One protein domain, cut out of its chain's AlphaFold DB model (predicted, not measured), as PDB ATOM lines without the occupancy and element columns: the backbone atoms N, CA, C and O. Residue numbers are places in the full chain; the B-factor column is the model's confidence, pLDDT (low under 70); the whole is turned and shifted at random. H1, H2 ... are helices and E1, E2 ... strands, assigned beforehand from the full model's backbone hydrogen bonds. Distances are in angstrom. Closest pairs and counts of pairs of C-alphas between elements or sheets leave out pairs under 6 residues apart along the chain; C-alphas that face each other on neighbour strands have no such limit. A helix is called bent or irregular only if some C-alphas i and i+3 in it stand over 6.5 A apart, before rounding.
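This is residues 43 to 112 of the 125 residues of an uncharacterized protein of Sphingomonas montanisoli (UniProt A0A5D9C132). A single antiparallel sheet of four strands, curled like part of a barrel, has one short helix, H1, packed over one of its faces near E3, while the long hairpin of E1 and E2 reaches away to a loop, residues 68 to 81, that makes one far end. E2 is sharply bent and serves both halves of the sheet, pairing first with E1 and then with E3, and E4 follows beyond E3. The printed part has 70 residues, with one named helix and four named strands in the order H1, E1, E2, E3, E4; the sheet runs E1, E2, E3, E4, and the class is mixed, helices and strands. The whole is loose, with a radius of gyration of the C-alphas of 13.9 A, and its C-alphas span 44 by 30 by 18 A.

H1 holds residues 43 to 51, 12.3 A from first to last C-alpha, and begins with C-alpha 43 at (3.962, 50.043, 36.832). E1 holds residues 61 to 67 and is 19.1 A long. E2, the longest strand, holds residues 82 to 93, with C-alpha 82 at (8.063, 45.020, 56.496), and spans 24.8 A. E3, residues 97 to 101, and E4, residues 107 to 111, each measure 13.3 A. E4 ends with C-alpha 111 at (19.394, 36.570, 48.031).

The strands form a meander, each the antiparallel neighbour of the one before, in three hairpins; E1 and E4 are the edge strands. The sheet is strongly twisted and curled. E2 bends by 92 degrees at residue 90, and its pairing is staggered: residues 82 to 88 pair with E1 and residues 89 to 93 with E3. Between E1 and E2, N 64 and O 85 are within hydrogen-bond range at 2.9 A; between E2 and E3, N 93 and O 97 at 2.8 A; between E3 and E4, N 98 and O 110 at 2.7 A. The closest C-alphas of E1 and E4, those of Val 64 and Val 110, are 7.4 A apart. H1 is on the sheet at a height of 10.0 A, over E3 and only just over E2, where 3 of its C-alphas fall. On the local plane it runs along the strands, at 14 degrees to E3, and the closest C-alphas of H1 and E3 are those of Gln 45 and Ile 101, 6.0 A apart. In H1 every O i to N i+4 pair is within hydrogen-bond range.

The two C-alphas farthest apart, those of Gly 53 and Ser 77, are 44.6 A apart. The printed part has no cut. The link from E1 to E2 is long, with 14 residues; that from H1 to E1 is short, and the other two are tight. The mean pLDDT of the printed part is 85.9, and residue 75 is under 70.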
ATOM      1  N   ARG A  43       3.827  49.457  38.182       84.38
ATOM      2  CA  ARG A  43       3.962  50.043  36.832       84.38
ATOM      3  C   ARG A  43       5.417  50.196  36.393       84.38
ATOM      4  O   ARG A  43       5.708  50.050  35.214       84.38
ATOM      5  N   ALA A  44       6.315  50.497  37.329       87.12
ATOM      6  CA  ALA A  44       7.734  50.625  37.024       87.12
ATOM      7  C   ALA A  44       8.352  49.262  36.687       87.12
ATOM      8  O   ALA A  44       9.114  49.169  35.730       87.12
ATOM      9  N   GLN A  45       7.975  48.202  37.413       90.69
ATOM     10  CA  GLN A  45       8.360  46.836  37.058       90.69
ATOM     11  C   GLN A  45       7.819  46.463  35.678       90.69
ATOM     12  O   GLN A  45       8.601  46.068  34.822       90.69
ATOM     13  N   LEU A  46       6.520  46.673  35.431       91.50
ATOM     14  CA  LEU A  46       5.887  46.374  34.143       91.50
ATOM     15  C   LEU A  46       6.558  47.106  32.975       91.50
ATOM     16  O   LEU A  46       6.829  46.478  31.959       91.50
ATOM     17  N   GLY A  47       6.896  48.390  33.127       90.88
ATOM     18  CA  GLY A  47       7.585  49.144  32.077       90.88
ATOM     19  C   GLY A  47       8.977  48.593  31.753       90.88
ATOM     20  O   GLY A  47       9.376  48.554  30.592       90.88
ATOM     21  N   VAL A  48       9.717  48.114  32.756       93.31
ATOM     22  CA  VAL A  48      11.019  47.463  32.533       93.31
ATOM     23  C   VAL A  48      10.846  46.068  31.934       93.31
ATOM     24  O   VAL A  48      11.609  45.684  31.053       93.31
ATOM     25  N   MET A  49       9.842  45.312  32.376       94.62
ATOM     26  CA  MET A  49       9.526  43.991  31.828       94.62
ATOM     27  C   MET A  49       9.151  44.071  30.349       94.62
ATOM     28  O   MET A  49       9.665  43.288  29.557       94.62
ATOM     29  N   GLU A  50       8.332  45.055  29.973       95.19
ATOM     30  CA  GLU A  50       7.971  45.339  28.582       95.19
ATOM     31  C   GLU A  50       9.217  45.629  27.734       95.19
ATOM     32  O   GLU A  50       9.412  45.009  26.691       95.19
ATOM     33  N   GLN A  51      10.119  46.490  28.220       94.94
ATOM     34  CA  GLN A  51      11.384  46.796  27.536       94.94
ATOM     35  C   GLN A  51      12.294  45.573  27.358       94.94
ATOM     36  O   GLN A  51      13.106  45.541  26.433       94.94
ATOM     37  N   LEU A  52      12.187  44.583  28.245       94.00
ATOM     38  CA  LEU A  52      12.990  43.362  28.230       94.00
ATOM     39  C   LEU A  52      12.273  42.172  27.572       94.00
ATOM     40  O   LEU A  52      12.842  41.084  27.532       94.00
ATOM     41  N   GLY A  53      11.047  42.354  27.069       95.38
ATOM     42  CA  GLY A  53      10.252  41.274  26.478       95.38
ATOM     43  C   GLY A  53       9.866  40.171  27.472       95.38
ATOM     44  O   GLY A  53       9.699  39.019  27.081       95.38
ATOM     45  N   MET A  54       9.762  40.502  28.762       95.12
ATOM     46  CA  MET A  54       9.374  39.563  29.814       95.12
ATOM     47  C   MET A  54       7.856  39.491  29.931       95.12
ATOM     48  O   MET A  54       7.189  40.520  30.002       95.12
ATOM     49  N   ASP A  55       7.318  38.279  30.042       94.12
ATOM     50  CA  ASP A  55       5.892  38.066  30.274       94.12
ATOM     51  C   ASP A  55       5.547  38.163  31.780       94.12
ATOM     52  O   ASP A  55       6.007  37.339  32.583       94.12
ATOM     53  N   PRO A  56       4.706  39.134  32.194       91.31
ATOM     54  CA  PRO A  56       4.261  39.273  33.577       91.31
ATOM     55  C   PRO A  56       3.449  38.100  34.128       91.31
ATOM     56  O   PRO A  56       3.345  37.962  35.349       91.31
ATOM     57  N   ALA A  57       2.865  37.253  33.283       90.56
ATOM     58  CA  ALA A  57       2.115  36.089  33.739       90.56
ATOM     59  C   ALA A  57       3.043  34.936  34.152       90.56
ATOM     60  O   ALA A  57       2.778  34.253  35.142       90.56
ATOM     61  N   THR A  58       4.163  34.755  33.456       93.50
ATOM     62  CA  THR A  58       4.987  33.540  33.567       93.50
ATOM     63  C   THR A  58       6.363  33.761  34.182       93.50
ATOM     64  O   THR A  58       7.019  32.789  34.550       93.50
ATOM     65  N   THR A  59       6.804  35.012  34.347       94.81
ATOM     66  CA  THR A  59       8.132  35.292  34.905       94.81
ATOM     67  C   THR A  59       8.319  34.712  36.314       94.81
ATOM     68  O   THR A  59       7.405  34.728  37.153       94.81
ATOM     69  N   GLU A  60       9.531  34.216  36.570       94.94
ATOM     70  CA  GLU A  60       9.984  33.801  37.895       94.94
ATOM     71  C   GLU A  60      10.033  35.010  38.836       94.94
ATOM     72  O   GLU A  60      10.369  36.125  38.434       94.94
ATOM     73  N   VAL A  61       9.703  34.793  40.107       93.62
ATOM     74  CA  VAL A  61       9.632  35.845  41.119       93.62
ATOM     75  C   VAL A  61      10.374  35.430  42.379       93.62
ATOM     76  O   VAL A  61      10.253  34.301  42.844       93.62
ATOM     77  N   VAL A  62      11.056  36.399  42.984       90.88
ATOM     78  CA  VAL A  62      11.520  36.335  44.372       90.88
ATOM     79  C   VAL A  62      10.673  37.267  45.215       90.88
ATOM     80  O   VAL A  62      10.463  38.424  44.851       90.88
ATOM     81  N   VAL A  63      10.214  36.779  46.363       88.38
ATOM     82  CA  VAL A  63       9.559  37.623  47.361       88.38
ATOM     83  C   VAL A  63      10.636  38.347  48.155       88.38
ATOM     84  O   VAL A  63      11.375  37.724  48.913       88.38
ATOM     85  N   VAL A  64      10.731  39.659  47.972       85.19
ATOM     86  CA  VAL A  64      11.698  40.502  48.675       85.19
ATOM     87  C   VAL A  64      11.045  41.090  49.915       85.19
ATOM     88  O   VAL A  64       9.932  41.617  49.840       85.19
ATOM     89  N   ARG A  65      11.753  41.014  51.045       81.19
ATOM     90  CA  ARG A  65      11.328  41.587  52.326       81.19
ATOM     91  C   ARG A  65      12.203  42.790  52.647       81.19
ATOM     92  O   ARG A  65      13.422  42.670  52.744       81.19
ATOM     93  N   SER A  66      11.592  43.959  52.809       78.25
ATOM     94  CA  SER A  66      12.303  45.193  53.146       78.25
ATOM     95  C   SER A  66      11.635  45.883  54.323       78.25
ATOM     96  O   SER A  66      10.523  46.389  54.198       78.25
ATOM     97  N   THR A  67      12.326  45.953  55.458       78.31
ATOM     98  CA  THR A  67      11.883  46.756  56.602       78.31
ATOM     99  C   THR A  67      11.857  48.234  56.222       78.31
ATOM    100  O   THR A  67      12.839  48.759  55.688       78.31
ATOM    101  N   ALA A  68      10.744  48.908  56.501       75.88
ATOM    102  CA  ALA A  68      10.620  50.342  56.326       75.88
ATOM    103  C   ALA A  68      11.596  51.079  57.245       75.88
ATOM    104  O   ALA A  68      11.799  50.734  58.412       75.88
ATOM    105  N   THR A  69      12.217  52.125  56.720       76.56
ATOM    106  CA  THR A  69      13.036  53.023  57.528       76.56
ATOM    107  C   THR A  69      12.170  54.112  58.162       76.56
ATOM    108  O   THR A  69      11.183  54.551  57.580       76.56
ATOM    109  N   TYR A  70      12.614  54.676  59.292       73.25
ATOM    110  CA  TYR A  70      11.976  55.853  59.915       73.25
ATOM    111  C   TYR A  70      11.821  57.061  58.969       73.25
ATOM    112  O   TYR A  70      11.028  57.965  59.221       73.25
ATOM    113  N   ARG A  71      12.616  57.114  57.890       71.00
ATOM    114  CA  ARG A  71      12.529  58.164  56.866       71.00
ATOM    115  C   ARG A  71      11.434  57.900  55.833       71.00
ATOM    116  O   ARG A  71      11.030  58.843  55.166       71.00
ATOM    117  N   GLU A  72      11.002  56.655  55.684       71.06
ATOM    118  CA  GLU A  72       9.945  56.235  54.759       71.06
ATOM    119  C   GLU A  72       8.587  56.194  55.459       71.06
ATOM    120  O   GLU A  72       7.579  56.579  54.864       71.06
ATOM    121  N   GLU A  73       8.561  55.765  56.722       74.25
ATOM    122  CA  GLU A  73       7.321  55.567  57.460       74.25
ATOM    123  C   GLU A  73       7.488  55.860  58.957       74.25
ATOM    124  O   GLU A  73       8.446  55.423  59.605       74.25
ATOM    125  N   HIS A  74       6.554  56.640  59.507       74.31
ATOM    126  CA  HIS A  74       6.486  56.928  60.932       74.31
ATOM    127  C   HIS A  74       5.361  56.113  61.577       74.31
ATOM    128  O   HIS A  74       4.177  56.386  61.377       74.31
ATOM    129  N   VAL A  75       5.756  55.132  62.390       69.94
ATOM    130  CA  VAL A  75       4.864  54.216  63.129       69.94
ATOM    131  C   VAL A  75       4.784  54.516  64.632       69.94
ATOM    132  O   VAL A  75       4.335  53.687  65.421       69.94
ATOM    133  N   GLY A  76       5.218  55.708  65.061       73.75
ATOM    134  CA  GLY A  76       5.267  56.067  66.479       73.75
ATOM    135  C   GLY A  76       6.222  55.158  67.262       73.75
ATOM    136  O   GLY A  76       7.389  55.034  66.897       73.75
ATOM    137  N   SER A  77       5.726  54.534  68.334       76.69
ATOM    138  CA  SER A  77       6.461  53.562  69.161       76.69
ATOM    139  C   SER A  77       6.321  52.103  68.697       76.69
ATOM    140  O   SER A  77       6.845  51.208  69.358       76.69
ATOM    141  N   GLY A  78       5.599  51.849  67.602       72.69
ATOM    142  CA  GLY A  78       5.394  50.506  67.060       72.69
ATOM    143  C   GLY A  78       6.605  49.956  66.291       72.69
ATOM    144  O   GLY A  78       7.524  50.707  65.949       72.69
ATOM    145  N   PRO A  79       6.616  48.643  65.992       75.12
ATOM    146  CA  PRO A  79       7.631  48.050  65.132       75.12
ATOM    147  C   PRO A  79       7.534  48.610  63.710       75.12
ATOM    148  O   PRO A  79       6.448  48.924  63.220       75.12
ATOM    149  N   GLN A  80       8.680  48.712  63.035       75.69
ATOM    150  CA  GLN A  80       8.714  49.141  61.641       75.69
ATOM    151  C   GLN A  80       8.063  48.083  60.739       75.69
ATOM    152  O   GLN A  80       8.381  46.899  60.881       75.69
ATOM    153  N   PRO A  81       7.184  48.482  59.806       74.31
ATOM    154  CA  PRO A  81       6.532  47.548  58.909       74.31
ATOM    155  C   PRO A  81       7.555  46.927  57.959       74.31
ATOM    156  O   PRO A  81       8.584  47.523  57.631       74.31
ATOM    157  N   ILE A  82       7.262  45.717  57.499       76.38
ATOM    158  CA  ILE A  82       8.063  45.020  56.496       76.38
ATOM    159  C   ILE A  82       7.255  44.988  55.210       76.38
ATOM    160  O   ILE A  82       6.158  44.436  55.161       76.38
ATOM    161  N   TYR A  83       7.804  45.572  54.152       77.31
ATOM    162  CA  TYR A  83       7.234  45.438  52.823       77.31
ATOM    163  C   TYR A  83       7.607  44.076  52.261       77.31
ATOM    164  O   TYR A  83       8.789  43.744  52.162       77.31
ATOM    165  N   VAL A  84       6.590  43.315  51.879       80.94
ATOM    166  CA  VAL A  84       6.723  42.019  51.221       80.94
ATOM    167  C   VAL A  84       6.261  42.207  49.790       80.94
ATOM    168  O   VAL A  84       5.088  42.502  49.564       80.94
ATOM    169  N   MET A  85       7.173  42.102  48.823       83.62
ATOM    170  CA  MET A  85       6.808  42.305  47.423       83.62
ATOM    171  C   MET A  85       7.423  41.295  46.461       83.62
ATOM    172  O   MET A  85       8.609  40.975  46.568       83.62
ATOM    173  N   PRO A  86       6.632  40.828  45.482       88.62
ATOM    174  CA  PRO A  86       7.135  40.030  44.378       88.62
ATOM    175  C   PRO A  86       8.022  40.885  43.457       88.62
ATOM    176  O   PRO A  86       7.590  41.888  42.887       88.62
ATOM    177  N   CYS A  87       9.268  40.462  43.275       90.81
ATOM    178  CA  CYS A  87      10.194  41.049  42.315       90.81
ATOM    179  C   CYS A  87      10.526  40.020  41.226       90.81
ATOM    180  O   CYS A  87      11.009  38.933  41.553       90.81
ATOM    181  N   PRO A  88      10.273  40.332  39.944       94.81
ATOM    182  CA  PRO A  88      10.571  39.422  38.848       94.81
ATOM    183  C   PRO A  88      12.085  39.257  38.685       94.81
ATOM    184  O   PRO A  88      12.850  40.223  38.801       94.81
ATOM    185  N   VAL A  89      12.511  38.021  38.440       95.69
ATOM    186  CA  VAL A  89      13.919  37.638  38.309       95.69
ATOM    187  C   VAL A  89      14.402  37.935  36.895       95.69
ATOM    188  O   VAL A  89      13.799  37.513  35.912       95.69
ATOM    189  N   LEU A  90      15.512  38.661  36.803       93.81
ATOM    190  CA  LEU A  90      16.233  38.917  35.559       93.81
ATOM    191  C   LEU A  90      17.288  37.848  35.293       93.81
ATOM    192  O   LEU A  90      17.473  37.421  34.161       93.81
ATOM    193  N   GLU A  91      18.024  37.464  36.335       93.12
ATOM    194  CA  GLU A  91      19.188  36.597  36.200       93.12
ATOM    195  C   GLU A  91      19.471  35.854  37.505       93.12
ATOM    196  O   GLU A  91      19.425  36.437  38.593       93.12
ATOM    197  N   HIS A  92      19.848  34.584  37.383       93.06
ATOM    198  CA  HIS A  92      20.399  33.796  38.481       93.06
ATOM    199  C   HIS A  92      21.883  34.108  38.657       93.06
ATOM    200  O   HIS A  92      22.661  34.076  37.704       93.06
ATOM    201  N   ARG A  93      22.294  34.399  39.888       88.25
ATOM    202  CA  ARG A  93      23.688  34.642  40.262       88.25
ATOM    203  C   ARG A  93      24.180  33.517  41.185       88.25
ATOM    204  O   ARG A  93      23.379  32.868  41.856       88.25
ATOM    205  N   PRO A  94      25.499  33.257  41.234       83.94
ATOM    206  CA  PRO A  94      26.051  32.238  42.122       83.94
ATOM    207  C   PRO A  94      25.676  32.469  43.590       83.94
ATOM    208  O   PRO A  94      25.439  33.604  44.000       83.94
ATOM    209  N   ASN A  95      25.708  31.403  44.394       83.06
ATOM    210  CA  ASN A  95      25.477  31.441  45.845       83.06
ATOM    211  C   ASN A  95      24.078  31.938  46.251       83.06
ATOM    212  O   ASN A  95      23.951  32.699  47.205       83.06
ATOM    213  N   GLY A  96      23.044  31.541  45.505       83.94
ATOM    214  CA  GLY A  96      21.652  31.841  45.858       83.94
ATOM    215  C   GLY A  96      21.244  33.296  45.628       83.94
ATOM    216  O   GLY A  96      20.182  33.706  46.079       83.94
ATOM    217  N   PHE A  97      22.051  34.103  44.937       87.38
ATOM    218  CA  PHE A  97      21.670  35.471  44.595       87.38
ATOM    219  C   PHE A  97      20.897  35.524  43.275       87.38
ATOM    220  O   PHE A  97      21.117  34.737  42.362       87.38
ATOM    221  N   ARG A  98      19.998  36.494  43.147       91.31
ATOM    222  CA  ARG A  98      19.199  36.766  41.953       91.31
ATOM    223  C   ARG A  98      19.213  38.261  41.688       91.31
ATOM    224  O   ARG A  98      19.044  39.069  42.604       91.31
ATOM    225  N   LEU A  99      19.444  38.638  40.437       91.88
ATOM    226  CA  LEU A  99      19.219  40.003  39.986       91.88
ATOM    227  C   LEU A  99      17.727  40.139  39.683       91.88
ATOM    228  O   LEU A  99      17.190  39.338  38.922       91.88
ATOM    229  N   VAL A 100      17.056  41.124  40.269       92.94
ATOM    230  CA  VAL A 100      15.601  41.300  40.140       92.94
ATOM    231  C   VAL A 100      15.250  42.712  39.690       92.94
ATOM    232  O   VAL A 100      16.054  43.633  39.855       92.94
ATOM    233  N   ILE A 101      14.034  42.902  39.172       92.19
ATOM    234  CA  ILE A 101      13.458  44.240  38.993       92.19
ATOM    235  C   ILE A 101      12.772  44.647  40.300       92.19
ATOM    236  O   ILE A 101      11.732  44.103  40.678       92.19
ATOM    237  N   SER A 102      13.347  45.614  41.004       88.19
ATOM    238  CA  SER A 102      12.766  46.149  42.227       88.19
ATOM    239  C   SER A 102      11.494  46.951  41.944       88.19
ATOM    240  O   SER A 102      11.228  47.322  40.797       88.19
ATOM    241  N   PRO A 103      10.682  47.261  42.963       83.56
ATOM    242  CA  PRO A 103       9.380  47.901  42.764       83.56
ATOM    243  C   PRO A 103       9.470  49.295  42.126       83.56
ATOM    244  O   PRO A 103       8.530  49.731  41.467       83.56
ATOM    245  N   SER A 104      10.620  49.966  42.248       81.69
ATOM    246  CA  SER A 104      10.944  51.214  41.540       81.69
ATOM    247  C   SER A 104      11.414  51.039  40.090       81.69
ATOM    248  O   SER A 104      11.747  52.028  39.445       81.69
ATOM    249  N   GLY A 105      11.481  49.811  39.574       85.69
ATOM    250  CA  GLY A 105      12.024  49.509  38.248       85.69
ATOM    251  C   GLY A 105      13.556  49.472  38.186       85.69
ATOM    252  O   GLY A 105      14.124  49.418  37.100       85.69
ATOM    253  N   TYR A 106      14.260  49.513  39.323       87.81
ATOM    254  CA  TYR A 106      15.718  49.361  39.332       87.81
ATOM    255  C   TYR A 106      16.117  47.890  39.331       87.81
ATOM    256  O   TYR A 106      15.318  47.015  39.649       87.81
ATOM    257  N   ARG A 107      17.373  47.615  38.983       90.25
ATOM    258  CA  ARG A 107      17.949  46.275  39.089       90.25
ATOM    259  C   ARG A 107      18.640  46.153  40.436       90.25
ATOM    260  O   ARG A 107      19.597  46.880  40.685       90.25
ATOM    261  N   ASP A 108      18.162  45.249  41.279       87.94
ATOM    262  CA  ASP A 108      18.714  45.019  42.614       87.94
ATOM    263  C   ASP A 108      19.147  43.557  42.770       87.94
ATOM    264  O   ASP A 108      18.555  42.652  42.182       87.94
ATOM    265  N   LEU A 109      20.206  43.325  43.549       87.69
ATOM    266  CA  LEU A 109      20.713  41.987  43.848       87.69
ATOM    267  C   LEU A 109      20.144  41.506  45.184       87.69
ATOM    268  O   LEU A 109      20.413  42.098  46.238       87.69
ATOM    269  N   VAL A 110      19.385  40.418  45.140       85.88
ATOM    270  CA  VAL A 110      18.665  39.859  46.287       85.88
ATOM    271  C   VAL A 110      19.094  38.416  46.484       85.88
ATOM    272  O   VAL A 110      19.316  37.697  45.516       85.88
ATOM    273  N   HIS A 111      19.239  37.984  47.728       88.19
ATOM    274  CA  HIS A 111      19.394  36.570  48.031       88.19
ATOM    275  C   HIS A 111      18.057  35.829  47.859       88.19
ATOM    276  O   HIS A 111      16.983  36.419  47.962       88.19
ATOM    277  N   GLU A 112      18.090  34.523  47.632       83.81
ATOM    278  CA  GLU A 112      16.892  33.711  47.425       83.81
ATOM    279  C   GLU A 112      15.945  33.659  48.624       83.81
ATOM    280  O   GLU A 112      14.754  33.411  48.446       83.81
TER     281      GLU A 112